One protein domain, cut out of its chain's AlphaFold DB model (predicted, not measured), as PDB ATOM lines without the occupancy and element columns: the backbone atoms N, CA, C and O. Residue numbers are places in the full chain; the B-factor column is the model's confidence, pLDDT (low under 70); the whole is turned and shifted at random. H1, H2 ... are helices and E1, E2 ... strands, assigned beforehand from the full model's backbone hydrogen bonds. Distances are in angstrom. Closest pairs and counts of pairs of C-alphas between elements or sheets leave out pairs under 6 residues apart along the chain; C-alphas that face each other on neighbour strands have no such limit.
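What this domain is: This is residues 6 to 121 of the 140 residues of an uncharacterized protein of Bdellovibrionaceae bacterium (UniProt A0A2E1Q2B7). Two antiparallel sheets lie partly face to face as a sandwich with crossed strands: a twisted sheet of six strands, E3 E4 E7 E8 E9 E10, and a smaller sheet of four, E1 E2 E5 E6. The two edge strands E1 and E10 come together along one side, the end of the larger sheet with E3 and E4 reaches past the smaller sheet, and one short helix, H1, sits at an end of the larger sheet in the link from E7 to E8. The 116 printed residues hold ten named strands and one named helix, in the order E1 E2 E3 E4 E5 E6 E7 H1 E8 E9 E10, and the class is mostly strand. The whole is compact, with a radius of gyration of the C-alphas of 14.0 A, and spans 40 by 34 by 25 A.

Where its parts are: In the larger sheet, E3 is residues 38 to 41, 10.2 A long, E4 is residues 47 to 51, 13.5 A, and E7 is residues 73 to 77, 12.6 A. E8, residues 90 to 96, measures 20.0 A, and E9, residues 101 to 107, measures 19.0 A. E10, residues 113 to 120, is the longest strand by residues and measures 20.2 A; C-alpha 120 is at (115.495, 143.334, 142.225). In the smaller sheet, E1, residues 12 to 18, begins with C-alpha 12 at (105.164, 159.677, 131.778) and measures 19.2 A. E2 is residues 23 to 29, 19.7 A long, E5 is residues 59 to 62, 10.2 A, and E6 is residues 65 to 68, 9.7 A. H1, residues 82 to 87, is 9.2 A long, with C-alpha 82 at (129.076, 153.744, 122.655).

How they stand to each other: The larger sheet runs E3 E4 E7 E8 E9 E10, with E3 and E10 as edge strands. E8, E9 and E10 form a meander, each strand the antiparallel neighbour of the one before. Between E8 and E9, a hairpin, N 94 and O 103 are within hydrogen-bond range at 2.9 A. Between E9 and E10, also a hairpin, N 104 and O 117 are 2.8 A apart. E7 and E8 stand antiparallel at 148 degrees, with N 91 and O 77 at 2.8 A. Between the antiparallel neighbours E4 and E7, N 48 and O 76 are within hydrogen-bond range at 2.8 A, and in the hairpin E3 and E4, N 39 and O 49 are within hydrogen-bond range at 2.9 A. The smaller sheet runs E1 E2 E5 E6, with E1 and E6 as edge strands. N 15 and O 26 are 2.9 A apart in the hairpin E1 and E2, N 29 and O 59 are 2.8 A apart between E2 and E5, and N 65 and O 62 are 2.8 A apart in the hairpin E5 and E6. The two sheets form a sandwich, two sheets face to face: the facing parts are 10.3 A centre to centre, their best planes are 14 degrees apart, and their strands stand at 75 degrees. The closest C-alphas of E1 and E10 are those of Tyr 13 and Met 113, 6.6 A apart. E5 and E8 are only just apart, their closest C-alphas 8.2 A from each other. H1 only grazes the larger sheet, with its residues 84 to 87, and is near E9. In H1, 1 of 2 O i to N i+4 pairs is within hydrogen-bond range.

The domain as a whole: The two C-alphas farthest apart are those of Met 21 and Asp 43, at 41.3 A. The printed part runs from residue 6 to 121 and has no cut. No link is long; those from E2 to E3 and from E4 to E5 are short, and the others are tight. The chain changes sheet at the links E2 to E3, E4 to E5 and E6 to E7. The mean pLDDT of the printed part is 89.0, and residues 64 to 70 and residue 121 are under 70.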
ATOM      1  N   LYS A   6     113.399 170.599 129.362       93.31
ATOM      2  CA  LYS A   6     111.983 170.937 129.161       93.31
ATOM      3  C   LYS A   6     111.232 169.793 128.492       93.31
ATOM      4  O   LYS A   6     110.120 169.493 128.905       93.31
ATOM      5  N   ALA A   7     111.843 169.145 127.501       94.38
ATOM      6  CA  ALA A   7     111.214 168.047 126.768       94.38
ATOM      7  C   ALA A   7     111.020 166.775 127.611       94.38
ATOM      8  O   ALA A   7     110.090 166.003 127.359       94.38
ATOM      9  N   ILE A   8     111.896 166.543 128.593       95.12
ATOM     10  CA  ILE A   8     111.816 165.383 129.492       95.12
ATOM     11  C   ILE A   8     111.021 165.661 130.779       95.12
ATOM     12  O   ILE A   8     110.520 164.730 131.407       95.12
ATOM     13  N   SER A   9     110.880 166.929 131.178       95.00
ATOM     14  CA  SER A   9     110.084 167.320 132.348       95.00
ATOM     15  C   SER A   9     108.640 166.839 132.222       95.00
ATOM     16  O   SER A   9     108.060 166.878 131.139       95.00
ATOM     17  N   GLN A  10     108.046 166.409 133.337       94.88
ATOM     18  CA  GLN A  10     106.640 165.987 133.408       94.88
ATOM     19  C   GLN A  10     106.261 164.811 132.489       94.88
ATOM     20  O   GLN A  10     105.075 164.504 132.327       94.88
ATOM     21  N   ARG A  11     107.247 164.119 131.899       95.56
ATOM     22  CA  ARG A  11     106.992 162.932 131.083       95.56
ATOM     23  C   ARG A  11     106.497 161.762 131.918       95.56
ATOM     24  O   ARG A  11     106.843 161.602 133.088       95.56
ATOM     25  N   LYS A  12     105.704 160.925 131.251       95.56
ATOM     26  CA  LYS A  12     105.164 159.677 131.778       95.56
ATOM     27  C   LYS A  12     105.731 158.506 130.999       95.56
ATOM     28  O   LYS A  12     105.833 158.570 129.775       95.56
ATOM     29  N   TYR A  13     106.080 157.456 131.721       95.69
ATOM     30  CA  TYR A  13     106.606 156.218 131.178       95.69
ATOM     31  C   TYR A  13     105.762 155.066 131.696       95.69
ATOM     32  O   TYR A  13     105.822 154.727 132.877       95.69
ATOM     33  N   ASP A  14     104.976 154.489 130.796       94.56
ATOM     34  CA  ASP A  14     104.109 153.352 131.065       94.56
ATOM     35  C   ASP A  14     104.767 152.070 130.558       94.56
ATOM     36  O   ASP A  14     105.148 151.969 129.389       94.56
ATOM     37  N   PHE A  15     104.900 151.074 131.429       93.69
ATOM     38  CA  PHE A  15     105.437 149.764 131.075       93.69
ATOM     39  C   PHE A  15     104.811 148.657 131.916       93.69
ATOM     40  O   PHE A  15     104.168 148.891 132.936       93.69
ATOM     41  N   VAL A  16     105.002 147.420 131.472       91.19
ATOM     42  CA  VAL A  16     104.543 146.232 132.186       91.19
ATOM     43  C   VAL A  16     105.749 145.557 132.822       91.19
ATOM     44  O   VAL A  16     106.724 145.236 132.144       91.19
ATOM     45  N   TRP A  17     105.678 145.345 134.129       87.38
ATOM     46  CA  TRP A  17     106.629 144.543 134.879       87.38
ATOM     47  C   TRP A  17     105.986 143.204 135.230       87.38
ATOM     48  O   TRP A  17     104.944 143.157 135.880       87.38
ATOM     49  N   SER A  18     106.619 142.113 134.813       82.12
ATOM     50  CA  SER A  18     106.181 140.762 135.154       82.12
ATOM     51  C   SER A  18     107.224 140.054 136.010       82.12
ATOM     52  O   SER A  18     108.430 140.117 135.757       82.12
ATOM     53  N   ASP A  19     106.741 139.346 137.019       74.31
ATOM     54  CA  ASP A  19     107.446 138.271 137.692       74.31
ATOM     55  C   ASP A  19     106.818 136.918 137.293       74.31
ATOM     56  O   ASP A  19     105.801 136.896 136.596       74.31
ATOM     57  N   PRO A  20     107.419 135.772 137.660       75.62
ATOM     58  CA  PRO A  20     106.870 134.466 137.291       75.62
ATOM     59  C   PRO A  20     105.426 134.198 137.758       75.62
ATOM     60  O   PRO A  20     104.789 133.294 137.227       75.62
ATOM     61  N   MET A  21     104.923 134.938 138.748       73.44
ATOM     62  CA  MET A  21     103.615 134.746 139.380       73.44
ATOM     63  C   MET A  21     102.613 135.856 139.029       73.44
ATOM     64  O   MET A  21     101.405 135.618 139.029       73.44
ATOM     65  N   HIS A  22     103.089 137.061 138.722       76.62
ATOM     66  CA  HIS A  22     102.275 138.262 138.597       76.62
ATOM     67  C   HIS A  22     102.745 139.163 137.459       76.62
ATOM     68  O   HIS A  22     103.924 139.267 137.136       76.62
ATOM     69  N   THR A  23     101.791 139.874 136.866       85.69
ATOM     70  CA  THR A  23     102.052 140.958 135.919       85.69
ATOM     71  C   THR A  23     101.454 142.238 136.475       85.69
ATOM     72  O   THR A  23     100.327 142.235 136.965       85.69
ATOM     73  N   THR A  24     102.228 143.314 136.426       86.62
ATOM     74  CA  THR A  24     101.900 144.602 137.029       86.62
ATOM     75  C   THR A  24     102.161 145.723 136.034       86.62
ATOM     76  O   THR A  24     103.263 145.849 135.501       86.62
ATOM     77  N   SER A  25     101.158 146.565 135.803       90.44
ATOM     78  CA  SER A  25     101.324 147.809 135.051       90.44
ATOM     79  C   SER A  25     101.986 148.853 135.941       90.44
ATOM     80  O   SER A  25     101.521 149.093 137.057       90.44
ATOM     81  N   VAL A  26     103.051 149.474 135.443       91.44
ATOM     82  CA  VAL A  26     103.833 150.494 136.139       91.44
ATOM     83  C   VAL A  26     103.799 151.784 135.330       91.44
ATOM     84  O   VAL A  26     104.083 151.776 134.135       91.44
ATOM     85  N   GLN A  27     103.484 152.895 135.993       93.81
ATOM     86  CA  GLN A  27     103.609 154.237 135.428       93.81
ATOM     87  C   GLN A  27     104.595 155.041 136.262       93.81
ATOM     88  O   GLN A  27     104.366 155.257 137.450       93.81
ATOM     89  N   VAL A  28     105.661 155.527 135.634       93.00
ATOM     90  CA  VAL A  28     106.590 156.490 136.229       93.00
ATOM     91  C   VAL A  28     106.286 157.868 135.664       93.00
ATOM     92  O   VAL A  28     106.277 158.044 134.450       93.00
ATOM     93  N   THR A  29     106.055 158.853 136.528       94.06
ATOM     94  CA  THR A  29     105.880 160.257 136.134       94.06
ATOM     95  C   THR A  29     107.016 161.091 136.702       94.06
ATOM     96  O   THR A  29     107.259 161.071 137.909       94.06
ATOM     97  N   LEU A  30     107.718 161.815 135.834       94.50
ATOM     98  CA  LEU A  30     108.751 162.754 136.250       94.50
ATOM     99  C   LEU A  30     108.130 164.071 136.743       94.50
ATOM    100  O   LEU A  30     107.088 164.474 136.232       94.50
ATOM    101  N   PRO A  31     108.774 164.772 137.689       93.94
ATOM    102  CA  PRO A  31     108.378 166.121 138.070       93.94
ATOM    103  C   PRO A  31     108.777 167.155 137.006       93.94
ATOM    104  O   PRO A  31     109.357 166.835 135.958       93.94
ATOM    105  N   ASN A  32     108.473 168.423 137.268       94.88
ATOM    106  CA  ASN A  32     108.963 169.540 136.478       94.88
ATOM    107  C   ASN A  32     110.443 169.820 136.790       94.88
ATOM    108  O   ASN A  32     110.794 170.648 137.631       94.88
ATOM    109  N   LEU A  33     111.334 169.143 136.063       94.62
ATOM    110  CA  LEU A  33     112.783 169.250 136.259       94.62
ATOM    111  C   LEU A  33     113.339 170.642 135.941       94.62
ATOM    112  O   LEU A  33     114.404 170.998 136.437       94.62
ATOM    113  N   ALA A  34     112.630 171.450 135.147       92.31
ATOM    114  CA  ALA A  34     113.072 172.795 134.782       92.31
ATOM    115  C   ALA A  34     113.129 173.773 135.972       92.31
ATOM    116  O   ALA A  34     113.737 174.835 135.848       92.31
ATOM    117  N   GLN A  35     112.494 173.436 137.098       89.44
ATOM    118  CA  GLN A  35     112.496 174.244 138.323       89.44
ATOM    119  C   GLN A  35     113.487 173.736 139.380       89.44
ATOM    120  O   GLN A  35     113.585 174.321 140.459       89.44
ATOM    121  N   LEU A  36     114.213 172.655 139.088       92.94
ATOM    122  CA  LEU A  36     115.095 171.993 140.042       92.94
ATOM    123  C   LEU A  36     116.559 172.365 139.834       92.94
ATOM    124  O   LEU A  36     117.008 172.654 138.724       92.94
ATOM    125  N   GLU A  37     117.325 172.300 140.921       91.94
ATOM    126  CA  GLU A  37     118.779 172.386 140.853       91.94
ATOM    127  C   GLU A  37     119.329 171.155 140.124       91.94
ATOM    128  O   GLU A  37     119.026 170.015 140.494       91.94
ATOM    129  N   CYS A  38     120.143 171.400 139.093       94.25
ATOM    130  CA  CYS A  38     120.751 170.369 138.265       94.25
ATOM    131  C   CYS A  38     122.276 170.460 138.324       94.25
ATOM    132  O   CYS A  38     122.857 171.507 138.037       94.25
ATOM    133  N   SER A  39     122.919 169.345 138.658       95.56
ATOM    134  CA  SER A  39     124.367 169.168 138.530       95.56
ATOM    135  C   SER A  39     124.676 168.301 137.314       95.56
ATOM    136  O   SER A  39     123.958 167.341 137.044       95.56
ATOM    137  N   VAL A  40     125.744 168.635 136.579       95.00
ATOM    138  CA  VAL A  40     126.147 167.923 135.356       95.00
ATOM    139  C   VAL A  40     127.612 167.513 135.440       95.00
ATOM    140  O   VAL A  40     128.463 168.336 135.772       95.00
ATOM    141  N   TRP A  41     127.915 166.258 135.117       93.56
ATOM    142  CA  TRP A  41     129.281 165.718 135.088       93.56
ATOM    143  C   TRP A  41     129.408 164.557 134.089       93.56
ATOM    144  O   TRP A  41     128.476 164.277 133.338       93.56
ATOM    145  N   GLY A  42     130.558 163.878 134.083       89.50
ATOM    146  CA  GLY A  42     130.745 162.581 133.433       89.50
ATOM    147  C   GLY A  42     131.766 162.601 132.296       89.50
ATOM    148  O   GLY A  42     131.582 163.270 131.280       89.50
ATOM    149  N   ASP A  43     132.826 161.806 132.454       83.38
ATOM    150  CA  ASP A  43     133.929 161.714 131.484       83.38
ATOM    151  C   ASP A  43     133.560 160.869 130.256       83.38
ATOM    152  O   ASP A  43     134.013 161.116 129.139       83.38
ATOM    153  N   TRP A  44     132.700 159.866 130.452       78.81
ATOM    154  CA  TRP A  44     132.319 158.893 129.423       78.81
ATOM    155  C   TRP A  44     130.995 159.224 128.733       78.81
ATOM    156  O   TRP A  44     130.585 158.512 127.817       78.81
ATOM    157  N   GLY A  45     130.336 160.304 129.137       86.62
ATOM    158  CA  GLY A  45     129.018 160.736 128.688       86.62
ATOM    159  C   GLY A  45     128.400 161.657 129.737       86.62
ATOM    160  O   GLY A  45     128.768 161.579 130.905       86.62
ATOM    161  N   LYS A  46     127.483 162.537 129.324       91.75
ATOM    162  CA  LYS A  46     126.880 163.497 130.253       91.75
ATOM    163  C   LYS A  46     125.959 162.772 131.236       91.75
ATOM    164  O   LYS A  46     125.100 161.991 130.832       91.75
ATOM    165  N   MET A  47     126.132 163.076 132.508       94.88
ATOM    166  CA  MET A  47     125.320 162.629 133.628       94.88
ATOM    167  C   MET A  47     124.689 163.862 134.261       94.88
ATOM    168  O   MET A  47     125.361 164.881 134.419       94.88
ATOM    169  N   TYR A  48     123.405 163.772 134.581       96.62
ATOM    170  CA  TYR A  48     122.620 164.844 135.172       96.62
ATOM    171  C   TYR A  48     122.012 164.349 136.474       96.62
ATOM    172  O   TYR A  48     121.451 163.254 136.531       96.62
ATOM    173  N   GLU A  49     122.066 165.189 137.494       96.31
ATOM    174  CA  GLU A  49     121.440 164.936 138.782       96.31
ATOM    175  C   GLU A  49     120.535 166.085 139.153       96.31
ATOM    176  O   GLU A  49     120.967 167.236 139.188       96.31
ATOM    177  N   PHE A  50     119.286 165.749 139.447       96.06
ATOM    178  CA  PHE A  50     118.274 166.689 139.889       96.06
ATOM    179  C   PHE A  50     117.957 166.429 141.354       96.06
ATOM    180  O   PHE A  50     117.606 165.305 141.733       96.06
ATOM    181  N   ARG A  51     118.053 167.477 142.174       94.06
ATOM    182  CA  ARG A  51     117.627 167.428 143.577       94.06
ATOM    183  C   ARG A  51     116.116 167.603 143.639       94.06
ATOM    184  O   ARG A  51     115.600 168.681 143.363       94.06
ATOM    185  N   LEU A  52     115.421 166.525 143.977       91.69
ATOM    186  CA  LEU A  52     113.968 166.488 144.094       91.69
ATOM    187  C   LEU A  52     113.521 167.109 145.422       91.69
ATOM    188  O   LEU A  52     114.235 167.042 146.427       91.69
ATOM    189  N   THR A  53     112.332 167.706 145.425       88.50
ATOM    190  CA  THR A  53     111.746 168.368 146.603       88.50
ATOM    191  C   THR A  53     110.468 167.655 147.043       88.50
ATOM    192  O   THR A  53     110.021 166.709 146.403       88.50
ATOM    193  N   GLU A  54     109.854 168.110 148.137       83.81
ATOM    194  CA  GLU A  54     108.565 167.575 148.604       83.81
ATOM    195  C   GLU A  54     107.401 167.871 147.642       83.81
ATOM    196  O   GLU A  54     106.366 167.216 147.716       83.81
ATOM    197  N   VAL A  55     107.568 168.839 146.735       86.06
ATOM    198  CA  VAL A  55     106.557 169.224 145.736       86.06
ATOM    199  C   VAL A  55     106.877 168.627 144.363       86.06
ATOM    200  O   VAL A  55     105.979 168.220 143.635       86.06
ATOM    201  N   GLU A  56     108.163 168.539 144.029       88.56
ATOM    202  CA  GLU A  56     108.666 168.078 142.735       88.56
ATOM    203  C   GLU A  56     109.403 166.747 142.922       88.56
ATOM    204  O   GLU A  56     110.633 166.702 143.032       88.56
ATOM    205  N   PHE A  57     108.634 165.661 142.986       88.62
ATOM    206  CA  PHE A  57     109.121 164.292 143.164       88.62
ATOM    207  C   PHE A  57     108.665 163.374 142.024       88.62
ATOM    208  O   PHE A  57     107.769 163.699 141.248       88.62
ATOM    209  N   VAL A  58     109.312 162.214 141.904       91.00
ATOM    210  CA  VAL A  58     108.912 161.185 140.936       91.00
ATOM    211  C   VAL A  58     107.761 160.363 141.502       91.00
ATOM    212  O   VAL A  58     107.857 159.834 142.606       91.00
ATOM    213  N   THR A  59     106.701 160.195 140.718       90.38
ATOM    214  CA  THR A  59     105.551 159.361 141.088       90.38
ATOM    215  C   THR A  59     105.651 157.999 140.416       90.38
ATOM    216  O   THR A  59     105.931 157.924 139.218       90.38
ATOM    217  N   ILE A  60     105.369 156.929 141.163       89.69
ATOM    218  CA  ILE A  60     105.264 155.567 140.632       89.69
ATOM    219  C   ILE A  60     103.859 155.037 140.941       89.69
ATOM    220  O   ILE A  60     103.415 155.055 142.086       89.69
ATOM    221  N   LYS A  61     103.132 154.566 139.928       90.06
ATOM    222  CA  LYS A  61     101.824 153.917 140.111       90.06
ATOM    223  C   LYS A  61     101.901 152.457 139.697       90.06
ATOM    224  O   LYS A  61     102.468 152.161 138.648       90.06
ATOM    225  N   TYR A  62     101.296 151.576 140.491       88.50
ATOM    226  CA  TYR A  62     101.234 150.132 140.257       88.50
ATOM    227  C   TYR A  62      99.775 149.694 140.138       88.50
ATOM    228  O   TYR A  62      99.016 149.902 141.073       88.50
ATOM    229  N   ASN A  63      99.363 149.078 139.024       81.88
ATOM    230  CA  ASN A  63      97.994 148.553 138.839       81.88
ATOM    231  C   ASN A  63      96.876 149.527 139.282       81.88
ATOM    232  O   ASN A  63      95.891 149.105 139.878       81.88
ATOM    233  N   PHE A  64      97.028 150.824 138.985       66.81
ATOM    234  CA  PHE A  64      96.118 151.918 139.383       66.81
ATOM    235  C   PHE A  64      96.147 152.334 140.864       66.81
ATOM    236  O   PHE A  64      95.509 153.325 141.217       66.81
ATOM    237  N   GLU A  65      96.932 151.669 141.709       69.81
ATOM    238  CA  GLU A  65      97.260 152.136 143.055       69.81
ATOM    239  C   GLU A  65      98.448 153.107 142.987       69.81
ATOM    240  O   GLU A  65      99.527 152.798 142.469       69.81
ATOM    241  N   GLU A  66      98.236 154.328 143.472       62.56
ATOM    242  CA  GLU A  66      99.263 155.366 143.496       62.56
ATOM    243  C   GLU A  66     100.126 155.219 144.744       62.56
ATOM    244  O   GLU A  66      99.635 155.303 145.868       62.56
ATOM    245  N   THR A  67     101.425 155.004 144.546       61.97
ATOM    246  CA  THR A  67     102.405 155.035 145.629       61.97
ATOM    247  C   THR A  67     103.284 156.266 145.429       61.97
ATOM    248  O   THR A  67     104.112 156.334 144.521       61.97
ATOM    249  N   ASN A  68     103.086 157.289 146.259       56.84
ATOM    250  CA  ASN A  68     103.934 158.478 146.231       56.84
ATOM    251  C   ASN A  68     105.288 158.124 146.846       56.84
ATOM    252  O   ASN A  68     105.353 157.827 148.038       56.84
ATOM    253  N   TYR A  69     106.357 158.139 146.047       62.59
ATOM    254  CA  TYR A  69     107.679 157.742 146.520       62.59
ATOM    255  C   TYR A  69     108.693 158.889 146.499       62.59
ATOM    256  O   TYR A  69     108.795 159.671 145.558       62.59
ATOM    257  N   SER A  70     109.471 158.964 147.577       55.53
ATOM    258  CA  SER A  70     110.363 160.071 147.918       55.53
ATOM    259  C   SER A  70     111.825 159.760 147.591       55.53
ATOM    260  O   SER A  70     112.705 159.792 148.456       55.53
ATOM    261  N   GLN A  71     112.139 159.476 146.324       76.56
ATOM    262  CA  GLN A  71     113.537 159.646 145.927       76.56
ATOM    263  C   GLN A  71     113.891 161.137 146.021       76.56
ATOM    264  O   GLN A  71     113.164 161.990 145.525       76.56
ATOM    265  N   ARG A  72     114.994 161.462 146.705       85.00
ATOM    266  CA  ARG A  72     115.490 162.848 146.838       85.00
ATOM    267  C   ARG A  72     116.337 163.291 145.653       85.00
ATOM    268  O   ARG A  72     116.635 164.470 145.512       85.00
ATOM    269  N   ILE A  73     116.780 162.336 144.847       91.38
ATOM    270  CA  ILE A  73     117.687 162.557 143.734       91.38
ATOM    271  C   ILE A  73     117.158 161.763 142.544       91.38
ATOM    272  O   ILE A  73     116.868 160.575 142.685       91.38
ATOM    273  N   LEU A  74     117.051 162.421 141.391       94.25
ATOM    274  CA  LEU A  74     116.842 161.777 140.098       94.25
ATOM    275  C   LEU A  74     118.135 161.861 139.292       94.25
ATOM    276  O   LEU A  74     118.653 162.956 139.070       94.25
ATOM    277  N   GLN A  75     118.615 160.713 138.823       95.31
ATOM    278  CA  GLN A  75     119.787 160.616 137.959       95.31
ATOM    279  C   GLN A  75     119.366 160.289 136.526       95.31
ATOM    280  O   GLN A  75     118.546 159.394 136.296       95.31
ATOM    281  N   ILE A  76     119.938 161.028 135.575       96.31
ATOM    282  CA  ILE A  76     119.780 160.827 134.134       96.31
ATOM    283  C   ILE A  76     121.175 160.679 133.544       96.31
ATOM    284  O   ILE A  76     121.959 161.626 133.528       96.31
ATOM    285  N   GLU A  77     121.502 159.488 133.071       95.75
ATOM    286  CA  GLU A  77     122.880 159.113 132.767       95.75
ATOM    287  C   GLU A  77     123.013 158.654 131.319       95.75
ATOM    288  O   GLU A  77     122.095 158.073 130.746       95.75
ATOM    289  N   SER A  78     124.170 158.893 130.708       94.69
ATOM    290  CA  SER A  78     124.511 158.270 129.431       94.69
ATOM    291  C   SER A  78     125.053 156.849 129.642       94.69
ATOM    292  O   SER A  78     125.960 156.675 130.459       94.69
ATOM    293  N   PRO A  79     124.595 155.840 128.870       93.19
ATOM    294  CA  PRO A  79     125.190 154.506 128.907       93.19
ATOM    295  C   PRO A  79     126.701 154.519 128.647       93.19
ATOM    296  O   PRO A  79     127.205 155.310 127.849       93.19
ATOM    297  N   MET A  80     127.451 153.608 129.268       90.12
ATOM    298  CA  MET A  80     128.905 153.542 129.058       90.12
ATOM    299  C   MET A  80     129.251 153.110 127.623       90.12
ATOM    300  O   MET A  80     130.115 153.698 126.960       90.12
ATOM    301  N   ALA A  81     128.546 152.097 127.111       91.00
ATOM    302  CA  ALA A  81     128.799 151.533 125.793       91.00
ATOM    303  C   ALA A  81     128.394 152.511 124.677       91.00
ATOM    304  O   ALA A  81     127.254 152.966 124.603       91.00
ATOM    305  N   ALA A  82     129.321 152.810 123.761       90.50
ATOM    306  CA  ALA A  82     129.076 153.744 122.655       90.50
ATOM    307  C   ALA A  82     127.913 153.301 121.749       90.50
ATOM    308  O   ALA A  82     127.032 154.099 121.450       90.50
ATOM    309  N   LYS A  83     127.860 152.009 121.393       92.19
ATOM    310  CA  LYS A  83     126.770 151.444 120.577       92.19
ATOM    311  C   LYS A  83     125.402 151.592 121.238       92.19
ATOM    312  O   LYS A  83     124.409 151.832 120.565       92.19
ATOM    313  N   GLU A  84     125.346 151.441 122.558       92.81
ATOM    314  CA  GLU A  84     124.097 151.613 123.291       92.81
ATOM    315  C   GLU A  84     123.675 153.080 123.310       92.81
ATOM    316  O   GLU A  84     122.522 153.368 123.014       92.81
ATOM    317  N   ARG A  85     124.615 154.009 123.531       93.06
ATOM    318  CA  ARG A  85     124.362 155.460 123.476       93.06
ATOM    319  C   ARG A  85     123.800 155.953 122.150       93.06
ATOM    320  O   ARG A  85     123.065 156.936 122.128       93.06
ATOM    321  N   GLU A  86     124.157 155.314 121.040       92.69
ATOM    322  CA  GLU A  86     123.614 155.671 119.727       92.69
ATOM    323  C   GLU A  86     122.101 155.429 119.644       92.69
ATOM    324  O   GLU A  86     121.382 156.230 119.035       92.69
ATOM    325  N   MET A  87     121.627 154.353 120.279       94.31
ATOM    326  CA  MET A  87     120.213 153.971 120.338       94.31
ATOM    327  C   MET A  87     119.483 154.659 121.495       94.31
ATOM    328  O   MET A  87     118.371 155.162 121.319       94.31
ATOM    329  N   PHE A  88     120.131 154.699 122.657       96.25
ATOM    330  CA  PHE A  88     119.611 155.207 123.915       96.25
ATOM    331  C   PHE A  88     120.601 156.216 124.511       96.25
ATOM    332  O   PHE A  88     121.467 155.843 125.300       96.25
ATOM    333  N   PRO A  89     120.543 157.501 124.123       95.25
ATOM    334  CA  PRO A  89     121.494 158.507 124.603       95.25
ATOM    335  C   PRO A  89     121.494 158.681 126.126       95.25
ATOM    336  O   PRO A  89     122.518 159.089 126.685       95.25
ATOM    337  N   PHE A  90     120.370 158.370 126.777       97.00
ATOM    338  CA  PHE A  90     120.183 158.495 128.216       97.00
ATOM    339  C   PHE A  90     119.389 157.320 128.790       97.00
ATOM    340  O   PHE A  90     118.582 156.706 128.091       97.00
ATOM    341  N   PHE A  91     119.561 157.061 130.081       96.81
ATOM    342  CA  PHE A  91     118.635 156.280 130.890       96.81
ATOM    343  C   PHE A  91     118.361 156.975 132.227       96.81
ATOM    344  O   PHE A  91     119.172 157.762 132.716       96.81
ATOM    345  N   LEU A  92     117.195 156.689 132.799       95.81
ATOM    346  CA  LEU A  92     116.766 157.139 134.122       95.81
ATOM    347  C   LEU A  92     116.911 155.985 135.105       95.81
ATOM    348  O   LEU A  92     116.478 154.878 134.786       95.81
ATOM    349  N   THR A  93     117.423 156.246 136.305       93.94
ATOM    350  CA  THR A  93     117.377 155.271 137.404       93.94
ATOM    351  C   THR A  93     116.300 155.670 138.402       93.94
ATOM    352  O   THR A  93     116.412 156.706 139.055       93.94
ATOM    353  N   ILE A  94     115.269 154.835 138.529       92.31
ATOM    354  CA  ILE A  94     114.145 155.028 139.451       92.31
ATOM    355  C   ILE A  94     114.145 153.885 140.462       92.31
ATOM    356  O   ILE A  94     114.070 152.716 140.082       92.31
ATOM    357  N   GLU A  95     114.237 154.201 141.750       89.06
ATOM    358  CA  GLU A  95     114.217 153.196 142.819       89.06
ATOM    359  C   GLU A  95     112.913 153.242 143.607       89.06
ATOM    360  O   GLU A  95     112.584 154.275 144.181       89.06
ATOM    361  N   ASP A  96     112.246 152.096 143.732       86.19
ATOM    362  CA  ASP A  96     111.256 151.847 144.778       86.19
ATOM    363  C   ASP A  96     111.923 150.985 145.858       86.19
ATOM    364  O   ASP A  96     112.109 149.771 145.708       86.19
ATOM    365  N   ARG A  97     112.338 151.621 146.957       82.56
ATOM    366  CA  ARG A  97     113.025 150.908 148.044       82.56
ATOM    367  C   ARG A  97     112.095 150.027 148.864       82.56
ATOM    368  O   ARG A  97     112.596 149.057 149.426       82.56
ATOM    369  N   GLU A  98     110.807 150.353 148.949       80.88
ATOM    370  CA  GLU A  98     109.840 149.575 149.729       80.88
ATOM    371  C   GLU A  98     109.562 148.236 149.052       80.88
ATOM    372  O   GLU A  98     109.576 147.197 149.709       80.88
ATOM    373  N   LYS A  99     109.418 148.242 147.721       79.88
ATOM    374  CA  LYS A  99     109.285 147.016 146.917       79.88
ATOM    375  C   LYS A  99     110.626 146.379 146.543       79.88
ATOM    376  O   LYS A  99     110.653 145.312 145.936       79.88
ATOM    377  N   GLY A 100     111.744 147.025 146.877       84.38
ATOM    378  CA  GLY A 100     113.086 146.540 146.556       84.38
ATOM    379  C   GLY A 100     113.380 146.497 145.051       84.38
ATOM    380  O   GLY A 100     114.172 145.661 144.614       84.38
ATOM    381  N   LEU A 101     112.763 147.379 144.264       87.19
ATOM    382  CA  LEU A 101     112.882 147.435 142.808       87.19
ATOM    383  C   LEU A 101     113.723 148.635 142.366       87.19
ATOM    384  O   LEU A 101     113.642 149.726 142.929       87.19
ATOM    385  N   ARG A 102     114.518 148.441 141.317       91.19
ATOM    386  CA  ARG A 102     115.197 149.513 140.589       91.19
ATOM    387  C   ARG A 102     114.883 149.368 139.107       91.19
ATOM    388  O   ARG A 102     115.184 148.334 138.515       91.19
ATOM    389  N   PHE A 103     114.313 150.410 138.521       92.25
ATOM    390  CA  PHE A 103     114.020 150.508 137.099       92.25
ATOM    391  C   PHE A 103     115.078 151.375 136.423       92.25
ATOM    392  O   PHE A 103     115.319 152.505 136.846       92.25
ATOM    393  N   GLN A 104     115.688 150.854 135.367       95.62
ATOM    394  CA  GLN A 104     116.515 151.615 134.439       95.62
ATOM    395  C   GLN A 104     115.727 151.818 133.149       95.62
ATOM    396  O   GLN A 104     115.532 150.881 132.375       95.62
ATOM    397  N   ILE A 105     115.222 153.033 132.945       96.75
ATOM    398  CA  ILE A 105     114.369 153.388 131.807       96.75
ATOM    399  C   ILE A 105     115.250 154.038 130.748       96.75
ATOM    400  O   ILE A 105     115.671 155.182 130.908       96.75
ATOM    401  N   TYR A 106     115.538 153.319 129.669       97.38
ATOM    402  CA  TYR A 106     116.377 153.804 128.578       97.38
ATOM    403  C   TYR A 106     115.544 154.618 127.599       97.38
ATOM    404  O   TYR A 106     114.491 154.171 127.137       97.38
ATOM    405  N   LEU A 107     116.040 155.801 127.257       97.44
ATOM    406  CA  LEU A 107     115.333 156.795 126.466       97.44
ATOM    407  C   LEU A 107     115.930 156.887 125.071       97.44
ATOM    408  O   LEU A 107     117.150 156.930 124.915       97.44
ATOM    409  N   ARG A 108     115.071 156.967 124.060       96.38
ATOM    410  CA  ARG A 108     115.445 157.303 122.683       96.38
ATOM    411  C   ARG A 108     115.753 158.804 122.565       96.38
ATOM    412  O   ARG A 108     115.638 159.569 123.521       96.38
ATOM    413  N   LYS A 109     116.167 159.245 121.373       94.25
ATOM    414  CA  LYS A 109     116.544 160.651 121.099       94.25
ATOM    415  C   LYS A 109     115.392 161.655 121.247       94.25
ATOM    416  O   LYS A 109     115.647 162.838 121.418       94.25
ATOM    417  N   ASP A 110     114.155 161.190 121.164       95.19
ATOM    418  CA  ASP A 110     112.916 161.948 121.380       95.19
ATOM    419  C   ASP A 110     112.420 161.882 122.837       95.19
ATOM    420  O   ASP A 110     111.341 162.386 123.150       95.19
ATOM    421  N   TYR A 111     113.212 161.280 123.731       95.69
ATOM    422  CA  TYR A 111     112.878 161.010 125.130       95.69
ATOM    423  C   TYR A 111     111.705 160.044 125.331       95.69
ATOM    424  O   TYR A 111     111.223 159.908 126.459       95.69
ATOM    425  N   GLU A 112     111.280 159.338 124.278       95.94
ATOM    426  CA  GLU A 112     110.386 158.192 124.402       95.94
ATOM    427  C   GLU A 112     111.120 157.003 125.020       95.94
ATOM    428  O   GLU A 112     112.325 156.799 124.828       95.94
ATOM    429  N   MET A 113     110.374 156.180 125.753       96.12
ATOM    430  CA  MET A 113     110.913 154.963 126.345       96.12
ATOM    431  C   MET A 113     111.283 153.953 125.251       96.12
ATOM    432  O   MET A 113     110.475 153.577 124.403       96.12
ATOM    433  N   GLY A 114     112.532 153.499 125.273       94.50
ATOM    434  CA  GLY A 114     113.062 152.490 124.364       94.50
ATOM    435  C   GLY A 114     113.028 151.079 124.944       94.50
ATOM    436  O   GLY A 114     112.514 150.167 124.301       94.50
ATOM    437  N   LYS A 115     113.582 150.915 126.149       94.25
ATOM    438  CA  LYS A 115     113.561 149.670 126.932       94.25
ATOM    439  C   LYS A 115     113.562 149.989 128.428       94.25
ATOM    440  O   LYS A 115     113.976 151.077 128.825       94.25
ATOM    441  N   VAL A 116     113.151 149.021 129.241       94.94
ATOM    442  CA  VAL A 116     113.257 149.085 130.703       94.94
ATOM    443  C   VAL A 116     113.980 147.845 131.194       94.94
ATOM    444  O   VAL A 116     113.624 146.729 130.824       94.94
ATOM    445  N   GLU A 117     114.983 148.047 132.035       93.00
ATOM    446  CA  GLU A 117     115.641 146.976 132.776       93.00
ATOM    447  C   GLU A 117     115.212 147.066 134.239       93.00
ATOM    448  O   GLU A 117     115.161 148.151 134.820       93.00
ATOM    449  N   VAL A 118     114.857 145.925 134.831       88.81
ATOM    450  CA  VAL A 118     114.390 145.854 136.219       88.81
ATOM    451  C   VAL A 118     115.367 145.021 137.025       88.81
ATOM    452  O   VAL A 118     115.591 143.851 136.722       88.81
ATOM    453  N   LEU A 119     115.926 145.619 138.070       84.12
ATOM    454  CA  LEU A 119     116.815 144.961 139.017       84.12
ATOM    455  C   LEU A 119     116.085 144.811 140.351       84.12
ATOM    456  O   LEU A 119     115.628 145.801 140.929       84.12
ATOM    457  N   ARG A 120     115.994 143.582 140.867       77.12
ATOM    458  CA  ARG A 120     115.495 143.334 142.225       77.12
ATOM    459  C   ARG A 120     116.662 143.395 143.194       77.12
ATOM    460  O   ARG A 120     117.703 142.783 142.966       77.12
ATOM    461  N   ARG A 121     116.502 144.103 144.311       63.97
ATOM    462  CA  ARG A 121     117.543 144.191 145.350       63.97
ATOM    463  C   ARG A 121     117.876 142.837 145.982       63.97
ATOM    464  O   ARG A 121     118.975 142.702 146.511       63.97
TER     465      ARG A 121